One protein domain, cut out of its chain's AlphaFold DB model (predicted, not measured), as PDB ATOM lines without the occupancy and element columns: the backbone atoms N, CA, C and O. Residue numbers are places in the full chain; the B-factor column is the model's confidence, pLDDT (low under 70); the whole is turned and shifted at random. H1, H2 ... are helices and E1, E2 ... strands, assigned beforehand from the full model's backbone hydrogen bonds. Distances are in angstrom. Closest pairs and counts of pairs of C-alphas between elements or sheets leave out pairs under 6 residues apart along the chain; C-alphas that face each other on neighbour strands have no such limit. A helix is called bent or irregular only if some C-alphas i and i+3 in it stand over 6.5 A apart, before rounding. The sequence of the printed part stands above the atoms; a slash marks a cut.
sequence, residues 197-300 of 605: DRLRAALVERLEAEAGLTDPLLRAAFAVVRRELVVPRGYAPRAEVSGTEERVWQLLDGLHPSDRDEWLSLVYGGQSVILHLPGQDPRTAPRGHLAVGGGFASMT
ATOM      1  N   ASP A 197     -29.792 -40.062 -42.994       89.38
ATOM      2  CA  ASP A 197     -31.100 -40.710 -43.135       89.38
ATOM      3  C   ASP A 197     -30.972 -42.097 -43.767       89.38
ATOM      4  O   ASP A 197     -31.542 -43.074 -43.274       89.38
ATOM      5  N   ARG A 198     -30.145 -42.212 -44.810       92.56
ATOM      6  CA  ARG A 198     -29.862 -43.493 -45.462       92.56
ATOM      7  C   ARG A 198     -29.109 -44.451 -44.537       92.56
ATOM      8  O   ARG A 198     -29.437 -45.634 -44.488       92.56
ATOM      9  N   LEU A 199     -28.098 -43.960 -43.820       93.06
ATOM     10  CA  LEU A 199     -27.316 -44.778 -42.888       93.06
ATOM     11  C   LEU A 199     -28.148 -45.233 -41.686       93.06
ATOM     12  O   LEU A 199     -27.985 -46.364 -41.229       93.06
ATOM     13  N   ARG A 200     -29.077 -44.396 -41.214       93.94
ATOM     14  CA  ARG A 200     -30.042 -44.766 -40.176       93.94
ATOM     15  C   ARG A 200     -30.984 -45.868 -40.645       93.94
ATOM     16  O   ARG A 200     -31.147 -46.847 -39.926       93.94
ATOM     17  N   ALA A 201     -31.538 -45.761 -41.854       94.12
ATOM     18  CA  ALA A 201     -32.371 -46.818 -42.430       94.12
ATOM     19  C   ALA A 201     -31.603 -48.149 -42.549       94.12
ATOM     20  O   ALA A 201     -32.090 -49.181 -42.097       94.12
ATOM     21  N   ALA A 202     -30.361 -48.110 -43.041       93.50
ATOM     22  CA  ALA A 202     -29.507 -49.297 -43.132       93.50
ATOM     23  C   ALA A 202     -29.120 -49.877 -41.755       93.50
ATOM     24  O   ALA A 202     -28.910 -51.082 -41.618       93.50
ATOM     25  N   LEU A 203     -28.996 -49.040 -40.717       91.75
ATOM     26  CA  LEU A 203     -28.822 -49.523 -39.348       91.75
ATOM     27  C   LEU A 203     -30.073 -50.274 -38.875       91.75
ATOM     28  O   LEU A 203     -29.917 -51.364 -38.338       91.75
ATOM     29  N   VAL A 204     -31.276 -49.734 -39.095       95.31
ATOM     30  CA  VAL A 204     -32.536 -50.408 -38.725       95.31
ATOM     31  C   VAL A 204     -32.634 -51.782 -39.389       95.31
ATOM     32  O   VAL A 204     -32.844 -52.763 -38.685       95.31
ATOM     33  N   GLU A 205     -32.382 -51.872 -40.697       94.75
ATOM     34  CA  GLU A 205     -32.412 -53.147 -41.435       94.75
ATOM     35  C   GLU A 205     -31.438 -54.184 -40.851       94.75
ATOM     36  O   GLU A 205     -31.780 -55.359 -40.707       94.75
ATOM     37  N   ARG A 206     -30.227 -53.761 -40.459       92.62
ATOM     38  CA  ARG A 206     -29.269 -54.655 -39.788       92.62
ATOM     39  C   ARG A 206     -29.742 -55.085 -38.406       92.62
ATOM     40  O   ARG A 206     -29.570 -56.244 -38.053       92.62
ATOM     41  N   LEU A 207     -30.337 -54.186 -37.621       90.44
ATOM     42  CA  LEU A 207     -30.865 -54.534 -36.299       90.44
ATOM     43  C   LEU A 207     -32.023 -55.540 -36.396       90.44
ATOM     44  O   LEU A 207     -32.101 -56.455 -35.581       90.44
ATOM     45  N   GLU A 208     -32.883 -55.425 -37.409       93.62
ATOM     46  CA  GLU A 208     -33.933 -56.419 -37.681       93.62
ATOM     47  C   GLU A 208     -33.332 -57.788 -38.033       93.62
ATOM     48  O   GLU A 208     -33.791 -58.816 -37.540       93.62
ATOM     49  N   ALA A 209     -32.281 -57.805 -38.857       89.12
ATOM     50  CA  ALA A 209     -31.655 -59.041 -39.319       89.12
ATOM     51  C   ALA A 209     -30.781 -59.734 -38.255       89.12
ATOM     52  O   ALA A 209     -30.733 -60.962 -38.211       89.12
ATOM     53  N   GLU A 210     -30.074 -58.963 -37.425       83.94
ATOM     54  CA  GLU A 210     -28.975 -59.463 -36.584       83.94
ATOM     55  C   GLU A 210     -29.224 -59.300 -35.077       83.94
ATOM     56  O   GLU A 210     -28.653 -60.051 -34.288       83.94
ATOM     57  N   ALA A 211     -30.050 -58.332 -34.658       83.81
ATOM     58  CA  ALA A 211     -30.255 -57.977 -33.246       83.81
ATOM     59  C   ALA A 211     -31.613 -58.420 -32.679       83.81
ATOM     60  O   ALA A 211     -31.873 -58.221 -31.494       83.81
ATOM     61  N   GLY A 212     -32.494 -58.978 -33.515       88.56
ATOM     62  CA  GLY A 212     -33.845 -59.361 -33.103       88.56
ATOM     63  C   GLY A 212     -34.755 -58.168 -32.805       88.56
ATOM     64  O   GLY A 212     -35.628 -58.280 -31.953       88.56
ATOM     65  N   LEU A 213     -34.556 -57.036 -33.490       93.81
ATOM     66  CA  LEU A 213     -35.463 -55.889 -33.422       93.81
ATOM     67  C   LEU A 213     -36.798 -56.246 -34.091       93.81
ATOM     68  O   LEU A 213     -36.878 -56.299 -35.320       93.81
ATOM     69  N   THR A 214     -37.839 -56.486 -33.298       95.81
ATOM     70  CA  THR A 214     -39.169 -56.888 -33.787       95.81
ATOM     71  C   THR A 214     -40.297 -55.995 -33.279       95.81
ATOM     72  O   THR A 214     -41.331 -55.895 -33.945       95.81
ATOM     73  N   ASP A 215     -40.102 -55.294 -32.158       96.25
ATOM     74  CA  ASP A 215     -41.073 -54.347 -31.623       96.25
ATOM     75  C   ASP A 215     -41.259 -53.167 -32.602       96.25
ATOM     76  O   ASP A 215     -40.308 -52.427 -32.895       96.25
ATOM     77  N   PRO A 216     -42.483 -52.946 -33.119       96.50
ATOM     78  CA  PRO A 216     -42.746 -51.888 -34.086       96.50
ATOM     79  C   PRO A 216     -42.503 -50.477 -33.531       96.50
ATOM     80  O   PRO A 216     -42.128 -49.592 -34.306       96.50
ATOM     81  N   LEU A 217     -42.702 -50.244 -32.228       97.19
ATOM     82  CA  LEU A 217     -42.458 -48.944 -31.598       97.19
ATOM     83  C   LEU A 217     -40.961 -48.683 -31.456       97.19
ATOM     84  O   LEU A 217     -40.493 -47.611 -31.842       97.19
ATOM     85  N   LEU A 218     -40.198 -49.672 -30.985       97.06
ATOM     86  CA  LEU A 218     -38.744 -49.556 -30.880       97.06
ATOM     87  C   LEU A 218     -38.098 -49.373 -32.256       97.06
ATOM     88  O   LEU A 218     -37.249 -48.499 -32.446       97.06
ATOM     89  N   ARG A 219     -38.559 -50.136 -33.251       97.31
ATOM     90  CA  ARG A 219     -38.129 -49.996 -34.644       97.31
ATOM     91  C   ARG A 219     -38.407 -48.596 -35.188       97.31
ATOM     92  O   ARG A 219     -37.534 -47.999 -35.821       97.31
ATOM     93  N   ALA A 220     -39.609 -48.065 -34.956       96.69
ATOM     94  CA  ALA A 220     -39.959 -46.707 -35.363       96.69
ATOM     95  C   ALA A 220     -39.061 -45.665 -34.679       96.69
ATOM     96  O   ALA A 220     -38.580 -44.749 -35.348       96.69
ATOM     97  N   ALA A 221     -38.754 -45.846 -33.391       96.88
ATOM     98  CA  ALA A 221     -37.861 -44.957 -32.662       96.88
ATOM     99  C   ALA A 221     -36.444 -44.941 -33.256       96.88
ATOM    100  O   ALA A 221     -35.906 -43.866 -33.526       96.88
ATOM    101  N   PHE A 222     -35.859 -46.102 -33.574       95.94
ATOM    102  CA  PHE A 222     -34.561 -46.159 -34.262       95.94
ATOM    103  C   PHE A 222     -34.576 -45.482 -35.641       95.94
ATOM    104  O   PHE A 222     -33.563 -44.918 -36.059       95.94
ATOM    105  N   ALA A 223     -35.709 -45.504 -36.347       95.62
ATOM    106  CA  ALA A 223     -35.850 -44.849 -37.646       95.62
ATOM    107  C   ALA A 223     -35.931 -43.310 -37.553       95.62
ATOM    108  O   ALA A 223     -35.636 -42.627 -38.539       95.62
ATOM    109  N   VAL A 224     -36.296 -42.755 -36.392       94.44
ATOM    110  CA  VAL A 224     -36.486 -41.307 -36.181       94.44
ATOM    111  C   VAL A 224     -35.334 -40.677 -35.395       94.44
ATOM    112  O   VAL A 224     -34.892 -39.576 -35.731       94.44
ATOM    113  N   VAL A 225     -34.802 -41.367 -34.382       94.81
ATOM    114  CA  VAL A 225     -33.730 -40.841 -33.529       94.81
ATOM    115  C   VAL A 225     -32.453 -40.616 -34.345       94.81
ATOM    116  O   VAL A 225     -31.772 -41.540 -34.798       94.81
ATOM    117  N   ARG A 226     -32.089 -39.341 -34.500       92.56
ATOM    118  CA  ARG A 226     -30.845 -38.902 -35.145       92.56
ATOM    119  C   ARG A 226     -29.675 -39.014 -34.170       92.56
ATOM    120  O   ARG A 226     -29.394 -38.083 -33.408       92.56
ATOM    121  N   ARG A 227     -29.020 -40.181 -34.158       90.44
ATOM    122  CA  ARG A 227     -27.909 -40.502 -33.244       90.44
ATOM    123  C   ARG A 227     -26.737 -39.527 -33.388       90.44
ATOM    124  O   ARG A 227     -26.080 -39.246 -32.398       90.44
ATOM    125  N   GLU A 228     -26.512 -38.967 -34.570       90.31
ATOM    126  CA  GLU A 228     -25.507 -37.939 -34.851       90.31
ATOM    127  C   GLU A 228     -25.807 -36.575 -34.210       90.31
ATOM    128  O   GLU A 228     -24.899 -35.758 -34.083       90.31
ATOM    129  N   LEU A 229     -27.053 -36.314 -33.793       88.25
ATOM    130  CA  LEU A 229     -27.405 -35.116 -33.019       88.25
ATOM    131  C   LEU A 229     -27.333 -35.368 -31.513       88.25
ATOM    132  O   LEU A 229     -26.861 -34.512 -30.770       88.25
ATOM    133  N   VAL A 230     -27.773 -36.550 -31.073       88.94
ATOM    134  CA  VAL A 230     -27.672 -36.981 -29.667       88.94
ATOM    135  C   VAL A 230     -26.204 -37.166 -29.270       88.94
ATOM    136  O   VAL A 230     -25.774 -36.775 -28.187       88.94
ATOM    137  N   VAL A 231     -25.407 -37.699 -30.195       88.62
ATOM    138  CA  VAL A 231     -23.968 -37.904 -30.077       88.62
ATOM    139  C   VAL A 231     -23.306 -37.146 -31.234       88.62
ATOM    140  O   VAL A 231     -23.121 -37.706 -32.313       88.62
ATOM    141  N   PRO A 232     -22.980 -35.853 -31.058       87.38
ATOM    142  CA  PRO A 232     -22.372 -35.044 -32.117       87.38
ATOM    143  C   PRO A 232     -20.847 -35.164 -32.166       87.38
ATOM    144  O   PRO A 232     -20.222 -34.754 -33.139       87.38
ATOM    145  N   ARG A 233     -20.224 -35.690 -31.104       87.81
ATOM    146  CA  ARG A 233     -18.769 -35.770 -30.951       87.81
ATOM    147  C   ARG A 233     -18.380 -37.080 -30.283       87.81
ATOM    148  O   ARG A 233     -19.101 -37.567 -29.411       87.81
ATOM    149  N   GLY A 234     -17.222 -37.612 -30.649       86.44
ATOM    150  CA  GLY A 234     -16.673 -38.817 -30.036       86.44
ATOM    151  C   GLY A 234     -15.394 -39.289 -30.709       86.44
ATOM    152  O   GLY A 234     -14.957 -38.754 -31.725       86.44
ATOM    153  N   TYR A 235     -14.759 -40.269 -30.091       81.62
ATOM    154  CA  TYR A 235     -13.426 -40.712 -30.452       81.62
ATOM    155  C   TYR A 235     -13.470 -41.833 -31.492       81.62
ATOM    156  O   TYR A 235     -13.999 -42.914 -31.238       81.62
ATOM    157  N   ALA A 236     -12.850 -41.582 -32.643       82.62
ATOM    158  CA  ALA A 236     -12.584 -42.579 -33.669       82.62
ATOM    159  C   ALA A 236     -11.183 -43.178 -33.470       82.62
ATOM    160  O   ALA A 236     -10.234 -42.435 -33.197       82.62
ATOM    161  N   PRO A 237     -10.998 -44.498 -33.608       75.06
ATOM    162  CA  PRO A 237      -9.671 -45.087 -33.541       75.06
ATOM    163  C   PRO A 237      -8.844 -44.681 -34.764       75.06
ATOM    164  O   PRO A 237      -9.358 -44.432 -35.858       75.06
ATOM    165  N   ARG A 238      -7.532 -44.596 -34.564       74.31
ATOM    166  CA  ARG A 238      -6.568 -44.168 -35.581       74.31
ATOM    167  C   ARG A 238      -5.491 -45.198 -35.822       74.31
ATOM    168  O   ARG A 238      -5.251 -45.539 -36.971       74.31
ATOM    169  N   ALA A 239      -4.852 -45.676 -34.764       59.28
ATOM    170  CA  ALA A 239      -3.729 -46.594 -34.869       59.28
ATOM    171  C   ALA A 239      -3.614 -47.462 -33.618       59.28
ATOM    172  O   ALA A 239      -4.134 -47.112 -32.559       59.28
ATOM    173  N   GLU A 240      -2.891 -48.566 -33.742       57.09
ATOM    174  CA  GLU A 240      -2.406 -49.339 -32.603       57.09
ATOM    175  C   GLU A 240      -0.954 -48.943 -32.318       57.09
ATOM    176  O   GLU A 240      -0.177 -48.657 -33.233       57.09
ATOM    177  N   VAL A 241      -0.587 -48.880 -31.043       48.78
ATOM    178  CA  VAL A 241       0.770 -48.538 -30.619       48.78
ATOM    179  C   VAL A 241       1.613 -49.813 -30.658       48.78
ATOM    180  O   VAL A 241       1.420 -50.723 -29.853       48.78
ATOM    181  N   SER A 242       2.543 -49.880 -31.613       41.66
ATOM    182  CA  SER A 242       3.373 -51.062 -31.885       41.66
ATOM    183  C   SER A 242       4.040 -51.632 -30.628       41.66
ATOM    184  O   SER A 242       4.724 -50.919 -29.898       41.66
ATOM    185  N   GLY A 243       3.910 -52.947 -30.424       40.59
ATOM    186  CA  GLY A 243       4.462 -53.645 -29.256       40.59
ATOM    187  C   GLY A 243       3.658 -53.442 -27.968       40.59
ATOM    188  O   GLY A 243       4.123 -53.820 -26.895       40.59
ATOM    189  N   THR A 244       2.464 -52.851 -28.059       47.03
ATOM    190  CA  THR A 244       1.525 -52.687 -26.945       47.03
ATOM    191  C   THR A 244       0.099 -53.011 -27.400       47.03
ATOM    192  O   THR A 244      -0.193 -53.056 -28.589       47.03
ATOM    193  N   GLU A 245      -0.814 -53.181 -26.445       48.72
ATOM    194  CA  GLU A 245      -2.260 -53.266 -26.713       48.72
ATOM    195  C   GLU A 245      -2.952 -51.886 -26.698       48.72
ATOM    196  O   GLU A 245      -4.171 -51.791 -26.506       48.72
ATOM    197  N   GLU A 246      -2.197 -50.789 -26.752       55.09
ATOM    198  CA  GLU A 246      -2.763 -49.445 -26.688       55.09
ATOM    199  C   GLU A 246      -3.203 -48.962 -28.069       55.09
ATOM    200  O   GLU A 246      -2.587 -49.261 -29.090       55.09
ATOM    201  N   ARG A 247      -4.291 -48.190 -28.092       62.47
ATOM    202  CA  ARG A 247      -4.824 -47.572 -29.306       62.47
ATOM    203  C   ARG A 247      -4.748 -46.063 -29.214       62.47
ATOM    204  O   ARG A 247      -4.935 -45.489 -28.140       62.47
ATOM    205  N   VAL A 248      -4.498 -45.452 -30.360       64.12
ATOM    206  CA  VAL A 248      -4.616 -44.019 -30.589       64.12
ATOM    207  C   VAL A 248      -6.033 -43.733 -31.064       64.12
ATOM    208  O   VAL A 248      -6.525 -44.373 -31.994       64.12
ATOM    209  N   TRP A 249      -6.662 -42.745 -30.453       74.19
ATOM    210  CA  TRP A 249      -8.002 -42.268 -30.750       74.19
ATOM    211  C   TRP A 249      -7.953 -40.793 -31.120       74.19
ATOM    212  O   TRP A 249      -7.116 -40.063 -30.600       74.19
ATOM    213  N   GLN A 250      -8.859 -40.341 -31.978       81.25
ATOM    214  CA  GLN A 250      -9.026 -38.941 -32.343       81.25
ATOM    215  C   GLN A 250     -10.461 -38.497 -32.095       81.25
ATOM    216  O   GLN A 250     -11.391 -39.147 -32.564       81.25
ATOM    217  N   LEU A 251     -10.638 -37.370 -31.408       83.75
ATOM    218  CA  LEU A 251     -11.945 -36.758 -31.212       83.75
ATOM    219  C   LEU A 251     -12.446 -36.139 -32.520       83.75
ATOM    220  O   LEU A 251     -11.898 -35.138 -32.988       83.75
ATOM    221  N   LEU A 252     -13.505 -36.719 -33.072       86.50
ATOM    222  CA  LEU A 252     -14.244 -36.184 -34.207       86.50
ATOM    223  C   LEU A 252     -15.366 -35.259 -33.739       86.50
ATOM    224  O   LEU A 252     -15.944 -35.445 -32.663       86.50
ATOM    225  N   ASP A 253     -15.674 -34.267 -34.569       88.38
ATOM    226  CA  ASP A 253     -16.856 -33.421 -34.431       88.38
ATOM    227  C   ASP A 253     -17.739 -33.561 -35.672       88.38
ATOM    228  O   ASP A 253     -17.454 -32.987 -36.721       88.38
ATOM    229  N   GLY A 254     -18.827 -34.318 -35.551       87.50
ATOM    230  CA  GLY A 254     -19.741 -34.629 -36.646       87.50
ATOM    231  C   GLY A 254     -20.447 -33.430 -37.268       87.50
ATOM    232  O   GLY A 254     -20.937 -33.526 -38.395       87.50
ATOM    233  N   LEU A 255     -20.494 -32.297 -36.561       84.94
ATOM    234  CA  LEU A 255     -21.034 -31.050 -37.099       84.94
ATOM    235  C   LEU A 255     -20.038 -30.362 -38.042       84.94
ATOM    236  O   LEU A 255     -20.438 -29.547 -38.877       84.94
ATOM    237  N   HIS A 256     -18.750 -30.699 -37.948       85.44
ATOM    238  CA  HIS A 256     -17.714 -30.144 -38.802       85.44
ATOM    239  C   HIS A 256     -17.688 -30.853 -40.174       85.44
ATOM    240  O   HIS A 256     -17.527 -32.074 -40.226       85.44
ATOM    241  N   PRO A 257     -17.746 -30.122 -41.308       84.00
ATOM    242  CA  PRO A 257     -17.831 -30.725 -42.643       84.00
ATOM    243  C   PRO A 257     -16.739 -31.755 -42.961       84.00
ATOM    244  O   PRO A 257     -17.015 -32.755 -43.608       84.00
ATOM    245  N   SER A 258     -15.509 -31.530 -42.490       86.31
ATOM    246  CA  SER A 258     -14.381 -32.442 -42.739       86.31
ATOM    247  C   SER A 258     -14.436 -33.762 -41.964       86.31
ATOM    248  O   SER A 258     -13.765 -34.701 -42.370       86.31
ATOM    249  N   ASP A 259     -15.194 -33.828 -40.868       87.50
ATOM    250  CA  ASP A 259     -15.296 -35.034 -40.031       87.50
ATOM    251  C   ASP A 259     -16.627 -35.760 -40.271       87.50
ATOM    252  O   ASP A 259     -16.774 -36.925 -39.910       87.50
ATOM    253  N   ARG A 260     -17.603 -35.073 -40.879       87.19
ATOM    254  CA  ARG A 260     -19.003 -35.497 -40.971       87.19
ATOM    255  C   ARG A 260     -19.189 -36.881 -41.584       87.19
ATOM    256  O   ARG A 260     -19.888 -37.696 -40.994       87.19
ATOM    257  N   ASP A 261     -18.574 -37.154 -42.731       87.25
ATOM    258  CA  ASP A 261     -18.748 -38.441 -43.417       87.25
ATOM    259  C   ASP A 261     -18.207 -39.606 -42.577       87.25
ATOM    260  O   ASP A 261     -18.865 -40.634 -42.421       87.25
ATOM    261  N   GLU A 262     -17.028 -39.424 -41.980       87.19
ATOM    262  CA  GLU A 262     -16.437 -40.417 -41.085       87.19
ATOM    263  C   GLU A 262     -17.278 -40.598 -39.818       87.19
ATOM    264  O   GLU A 262     -17.528 -41.725 -39.387       87.19
ATOM    265  N   TRP A 263     -17.755 -39.493 -39.243       89.75
ATOM    266  CA  TRP A 263     -18.589 -39.512 -38.053       89.75
ATOM    267  C   TRP A 263     -19.899 -40.259 -38.284       89.75
ATOM    268  O   TRP A 263     -20.263 -41.113 -37.481       89.75
ATOM    269  N   LEU A 264     -20.583 -39.991 -39.398       90.88
ATOM    270  CA  LEU A 264     -21.818 -40.682 -39.756       90.88
ATOM    271  C   LEU A 264     -21.581 -42.183 -39.947       90.88
ATOM    272  O   LEU A 264     -22.346 -42.989 -39.414       90.88
ATOM    273  N   SER A 265     -20.504 -42.575 -40.635       86.44
ATOM    274  CA  SER A 265     -20.134 -43.990 -40.773       86.44
ATOM    275  C   SER A 265     -19.844 -44.655 -39.422       86.44
ATOM    276  O   SER A 265     -20.239 -45.800 -39.216       86.44
ATOM    277  N   LEU A 266     -19.202 -43.952 -38.485       84.62
ATOM    278  CA  LEU A 266     -18.907 -44.475 -37.151       84.62
ATOM    279  C   LEU A 266     -20.175 -44.613 -36.296       84.62
ATOM    280  O   LEU A 266     -20.451 -45.683 -35.754       84.62
ATOM    281  N   VAL A 267     -20.968 -43.545 -36.203       87.69
ATOM    282  CA  VAL A 267     -22.179 -43.479 -35.373       87.69
ATOM    283  C   VAL A 267     -23.256 -44.438 -35.865       87.69
ATOM    284  O   VAL A 267     -23.956 -45.040 -35.053       87.69
ATOM    285  N   TYR A 268     -23.371 -44.652 -37.172       89.25
ATOM    286  CA  TYR A 268     -24.287 -45.647 -37.724       89.25
ATOM    287  C   TYR A 268     -23.634 -47.006 -37.969       89.25
ATOM    288  O   TYR A 268     -24.326 -47.949 -38.332       89.25
ATOM    289  N   GLY A 269     -22.336 -47.170 -37.697       80.00
ATOM    290  CA  GLY A 269     -21.608 -48.428 -37.896       80.00
ATOM    291  C   GLY A 269     -22.081 -49.577 -37.002       80.00
ATOM    292  O   GLY A 269     -21.815 -50.736 -37.308       80.00
ATOM    293  N   GLY A 270     -22.838 -49.270 -35.946       68.44
ATOM    294  CA  GLY A 270     -23.374 -50.239 -34.985       68.44
ATOM    295  C   GLY A 270     -22.469 -50.470 -33.774       68.44
ATOM    296  O   GLY A 270     -22.895 -51.110 -32.829       68.44
ATOM    297  N   GLN A 271     -21.260 -49.903 -33.756       69.00
ATOM    298  CA  GLN A 271     -20.318 -50.016 -32.640       69.00
ATOM    299  C   GLN A 271     -20.581 -48.961 -31.546       69.00
ATOM    300  O   GLN A 271     -21.234 -47.929 -31.775       69.00
ATOM    301  N   SER A 272     -20.042 -49.207 -30.350       73.69
ATOM    302  CA  SER A 272     -19.960 -48.200 -29.290       73.69
ATOM    303  C   SER A 272     -18.955 -47.118 -29.665       73.69
ATOM    304  O   SER A 272     -17.858 -47.405 -30.142       73.69
ATOM    305  N   VAL A 273     -19.310 -45.866 -29.398       77.81
ATOM    306  CA  VAL A 273     -18.436 -44.715 -29.606       77.81
ATOM    307  C   VAL A 273     -17.993 -44.182 -28.256       77.81
ATOM    308  O   VAL A 273     -18.807 -43.953 -27.363       77.81
ATOM    309  N   ILE A 274     -16.692 -43.980 -28.094       78.88
ATOM    310  CA  ILE A 274     -16.136 -43.377 -26.883       78.88
ATOM    311  C   ILE A 274     -16.474 -41.888 -26.880       78.88
ATOM    312  O   ILE A 274     -16.203 -41.183 -27.851       78.88
ATOM    313  N   LEU A 275     -17.046 -41.405 -25.780       73.19
ATOM    314  CA  LEU A 275     -17.496 -40.017 -25.670       73.19
ATOM    315  C   LEU A 275     -16.406 -39.119 -25.103       73.19
ATOM    316  O   LEU A 275     -16.135 -38.050 -25.644       73.19
ATOM    317  N   HIS A 276     -15.799 -39.546 -23.996       72.31
ATOM    318  CA  HIS A 276     -14.766 -38.781 -23.315       72.31
ATOM    319  C   HIS A 276     -13.872 -39.667 -22.446       72.31
ATOM    320  O   HIS A 276     -14.186 -40.816 -22.114       72.31
ATOM    321  N   LEU A 277     -12.720 -39.105 -22.104       66.56
ATOM    322  CA  LEU A 277     -11.672 -39.756 -21.334       66.56
ATOM    323  C   LEU A 277     -11.725 -39.297 -19.875       66.56
ATOM    324  O   LEU A 277     -12.188 -38.187 -19.607       66.56
ATOM    325  N   PRO A 278     -11.217 -40.103 -18.930       58.00
ATOM    326  CA  PRO A 278     -11.149 -39.737 -17.523       58.00
ATOM    327  C   PRO A 278     -10.458 -38.392 -17.315       58.00
ATOM    328  O   PRO A 278      -9.379 -38.146 -17.858       58.00
ATOM    329  N   GLY A 279     -11.084 -37.529 -16.514       54.72
ATOM    330  CA  GLY A 279     -10.549 -36.213 -16.165       54.72
ATOM    331  C   GLY A 279     -10.659 -35.149 -17.263       54.72
ATOM    332  O   GLY A 279     -10.071 -34.081 -17.108       54.72
ATOM    333  N   GLN A 280     -11.391 -35.407 -18.354       64.56
ATOM    334  CA  GLN A 280     -11.687 -34.408 -19.384       64.56
ATOM    335  C   GLN A 280     -13.156 -33.985 -19.349       64.56
ATOM    336  O   GLN A 280     -14.043 -34.831 -19.306       64.56
ATOM    337  N   ASP A 281     -13.416 -32.677 -19.451       68.38
ATOM    338  CA  ASP A 281     -14.771 -32.174 -19.680       68.38
ATOM    339  C   ASP A 281     -15.165 -32.436 -21.154       68.38
ATOM    340  O   ASP A 281     -14.510 -31.916 -22.070       68.38
ATOM    341  N   PRO A 282     -16.232 -33.220 -21.419       68.31
ATOM    342  CA  PRO A 282     -16.671 -33.565 -22.775       68.31
ATOM    343  C   PRO A 282     -17.073 -32.352 -23.631       68.31
ATOM    344  O   PRO A 282     -17.231 -32.484 -24.848       68.31
ATOM    345  N   ARG A 283     -17.262 -31.174 -23.027       69.94
ATOM    346  CA  ARG A 283     -17.643 -29.937 -23.718       69.94
ATOM    347  C   ARG A 283     -16.438 -29.144 -24.214       69.94
ATOM    348  O   ARG A 283     -16.564 -28.416 -25.193       69.94
ATOM    349  N   THR A 284     -15.278 -29.283 -23.573       71.81
ATOM    350  CA  THR A 284     -14.126 -28.390 -23.797       71.81
ATOM    351  C   THR A 284     -13.002 -29.019 -24.611       71.81
ATOM    352  O   THR A 284     -12.165 -28.294 -25.149       71.81
ATOM    353  N   ALA A 285     -12.981 -30.348 -24.756       71.94
ATOM    354  CA  ALA A 285     -11.972 -31.024 -25.566       71.94
ATOM    355  C   ALA A 285     -11.998 -30.498 -27.019       71.94
ATOM    356  O   ALA A 285     -13.080 -30.409 -27.608       71.94
ATOM    357  N   PRO A 286     -10.854 -30.138 -27.629       74.12
ATOM    358  CA  PRO A 286     -10.827 -29.592 -28.984       74.12
ATOM    359  C   PRO A 286     -11.021 -30.684 -30.047       74.12
ATOM    360  O   PRO A 286     -10.571 -31.818 -29.885       74.12
ATOM    361  N   ARG A 287     -11.674 -30.347 -31.168       80.94
ATOM    362  CA  ARG A 287     -11.735 -31.218 -32.359       80.94
ATOM    363  C   ARG A 287     -10.318 -31.646 -32.765       80.94
ATOM    364  O   ARG A 287      -9.396 -30.836 -32.754       80.94
ATOM    365  N   GLY A 288     -10.150 -32.914 -33.131       70.19
ATOM    366  CA  GLY A 288      -8.861 -33.481 -33.521       70.19
ATOM    367  C   GLY A 288      -7.952 -33.862 -32.351       70.19
ATOM    368  O   GLY A 288      -6.846 -34.341 -32.601       70.19
ATOM    369  N   HIS A 289      -8.396 -33.686 -31.098       72.38
ATOM    370  CA  HIS A 289      -7.658 -34.133 -29.918       72.38
ATOM    371  C   HIS A 289      -7.309 -35.619 -30.032       72.38
ATOM    372  O   HIS A 289      -8.187 -36.440 -30.301       72.38
ATOM    373  N   LEU A 290      -6.032 -35.954 -29.830       67.50
ATOM    374  CA  LEU A 290      -5.556 -37.331 -29.851       67.50
ATOM    375  C   LEU A 290      -5.429 -37.864 -28.432       67.50
ATOM    376  O   LEU A 290      -4.926 -37.180 -27.545       67.50
ATOM    377  N   ALA A 291      -5.819 -39.117 -28.256       62.59
ATOM    378  CA  ALA A 291      -5.730 -39.823 -26.995       62.59
ATOM    379  C   ALA A 291      -5.117 -41.201 -27.185       62.59
ATOM    380  O   ALA A 291      -5.354 -41.849 -28.199       62.59
ATOM    381  N   VAL A 292      -4.346 -41.658 -26.202       58.00
ATOM    382  CA  VAL A 292      -3.688 -42.966 -26.233       58.00
ATOM    383  C   VAL A 292      -4.140 -43.782 -25.031       58.00
ATOM    384  O   VAL A 292      -4.208 -43.268 -23.915       58.00
ATOM    385  N   GLY A 293      -4.459 -45.054 -25.266       53.84
ATOM    386  CA  GLY A 293      -4.855 -46.000 -24.228       53.84
ATOM    387  C   GLY A 293      -6.344 -46.351 -24.255       53.84
ATOM    388  O   GLY A 293      -7.044 -46.124 -25.240       53.84
ATOM    389  N   GLY A 294      -6.810 -46.995 -23.182       50.00
ATOM    390  CA  GLY A 294      -8.138 -47.618 -23.128       50.00
ATOM    391  C   GLY A 294      -8.824 -47.562 -21.766       50.00
ATOM    392  O   GLY A 294      -9.533 -48.500 -21.406       50.00
ATOM    393  N   GLY A 295      -8.538 -46.534 -20.966       53.16
ATOM    394  CA  GLY A 295      -9.327 -46.203 -19.780       53.16
ATOM    395  C   GLY A 295     -10.309 -45.113 -20.170       53.16
ATOM    396  O   GLY A 295      -9.941 -43.953 -20.109       53.16
ATOM    397  N   PHE A 296     -11.493 -45.478 -20.656       60.31
ATOM    398  CA  PHE A 296     -12.520 -44.520 -21.075       60.31
ATOM    399  C   PHE A 296     -13.453 -44.226 -19.904       60.31
ATOM    400  O   PHE A 296     -13.784 -45.141 -19.154       60.31
ATOM    401  N   ALA A 297     -13.868 -42.968 -19.744       58.94
ATOM    402  CA  ALA A 297     -14.796 -42.584 -18.681       58.94
ATOM    403  C   ALA A 297     -16.252 -42.852 -19.075       58.94
ATOM    404  O   ALA A 297     -17.062 -43.222 -18.230       58.94
ATOM    405  N   SER A 298     -16.572 -42.720 -20.367       66.00
ATOM    406  CA  SER A 298     -17.893 -43.049 -20.897       66.00
ATOM    407  C   SER A 298     -17.847 -43.405 -22.383       66.00
ATOM    408  O   SER A 298     -17.020 -42.899 -23.151       66.00
ATOM    409  N   MET A 299     -18.777 -44.264 -22.790       74.50
ATOM    410  CA  MET A 299     -19.024 -44.655 -24.174       74.50
ATOM    411  C   MET A 299     -20.532 -44.733 -24.414       74.50
ATOM    412  O   MET A 299     -21.310 -44.894 -23.477       74.50
ATOM    413  N   THR A 300     -20.955 -44.657 -25.671       76.38
ATOM    414  CA  THR A 300     -22.345 -44.940 -26.035       76.38
ATOM    415  C   THR A 300     -22.651 -46.422 -25.824       76.38
ATOM    416  O   THR A 300     -21.838 -47.267 -26.209       76.38
TER     417      THR A 300
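This is residues 197 to 300 of the 605 residues of the protein "L-isoaspartyl protein carboxyl methyltransferase" of Streptomyces sp. 844.5 (UniProt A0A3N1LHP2). What is the shape? A helical hairpin, H1 and H2, sits at one end of the longest axis, joined through short H3 to a larger lobe in which H4 packs on a three-stranded sheet, with E3 beside E1. What builds it? The printed part has 104 residues of mixed class, with four named helices and four named strands, in the order H1 H2 H3 E1 E2 H4 E3 E4; the sheet, E1 - E2 - E4, is antiparallel. How tight is it? It is only just compact, close to loose, with a radius of gyration of the C-alphas of 15.2 A and spans of 44 by 29 by 24 A.

Where are the first helices? H1, residues 197 to 210, begins at C-alpha 197 (-31.100, -40.710, -43.135) and measures 20.0 A; H2 is residues 216 to 224 and H3 residues 227 to 230. What follows? E1 is residues 233 to 240, 21.3 A, and E2 residues 247 to 253, 19.3 A. H4, residues 257 to 267, is irregular: C-alphas 258 and 261 are 7.5 A apart. E3 is residues 274 to 276, and E4, residues 290 to 292, ends at C-alpha 292 (-3.688, -42.966, -26.233).

How do H1 and H2 meet? This hairpin touches through residues 200 to 204 of H1 alone, closest at the C-alphas of Ala 201 and Ala 223, 6.2 A. What joins the strands? N 236 and O 250 of the antiparallel hairpin E1 and E2, and N 249 and O 291 of antiparallel E2 and E4, are within hydrogen-bond range, each 2.8 A. Where is H4? It is on the sheet at a height of 7.9 A, two layers, helix over sheet; it touches H3, closest at the C-alphas of Glu 228 and Val 267, 6.5 A. Are the helix backbones complete? Every O i to N i+4 pair is within range in H1 and H2, 5 of 7 in H4; H3 is too short for one.

How far does it reach? The farthest C-alphas, of Pro 216 and Gly 243, are 47.5 A apart, and the printed part has no cut. Which link is long? E3 to E4, with 13 residues. Where is confidence low? The pLDDT is under 70 at residues 239 to 248, 270 to 271, 277 to 283 and 290 to 298.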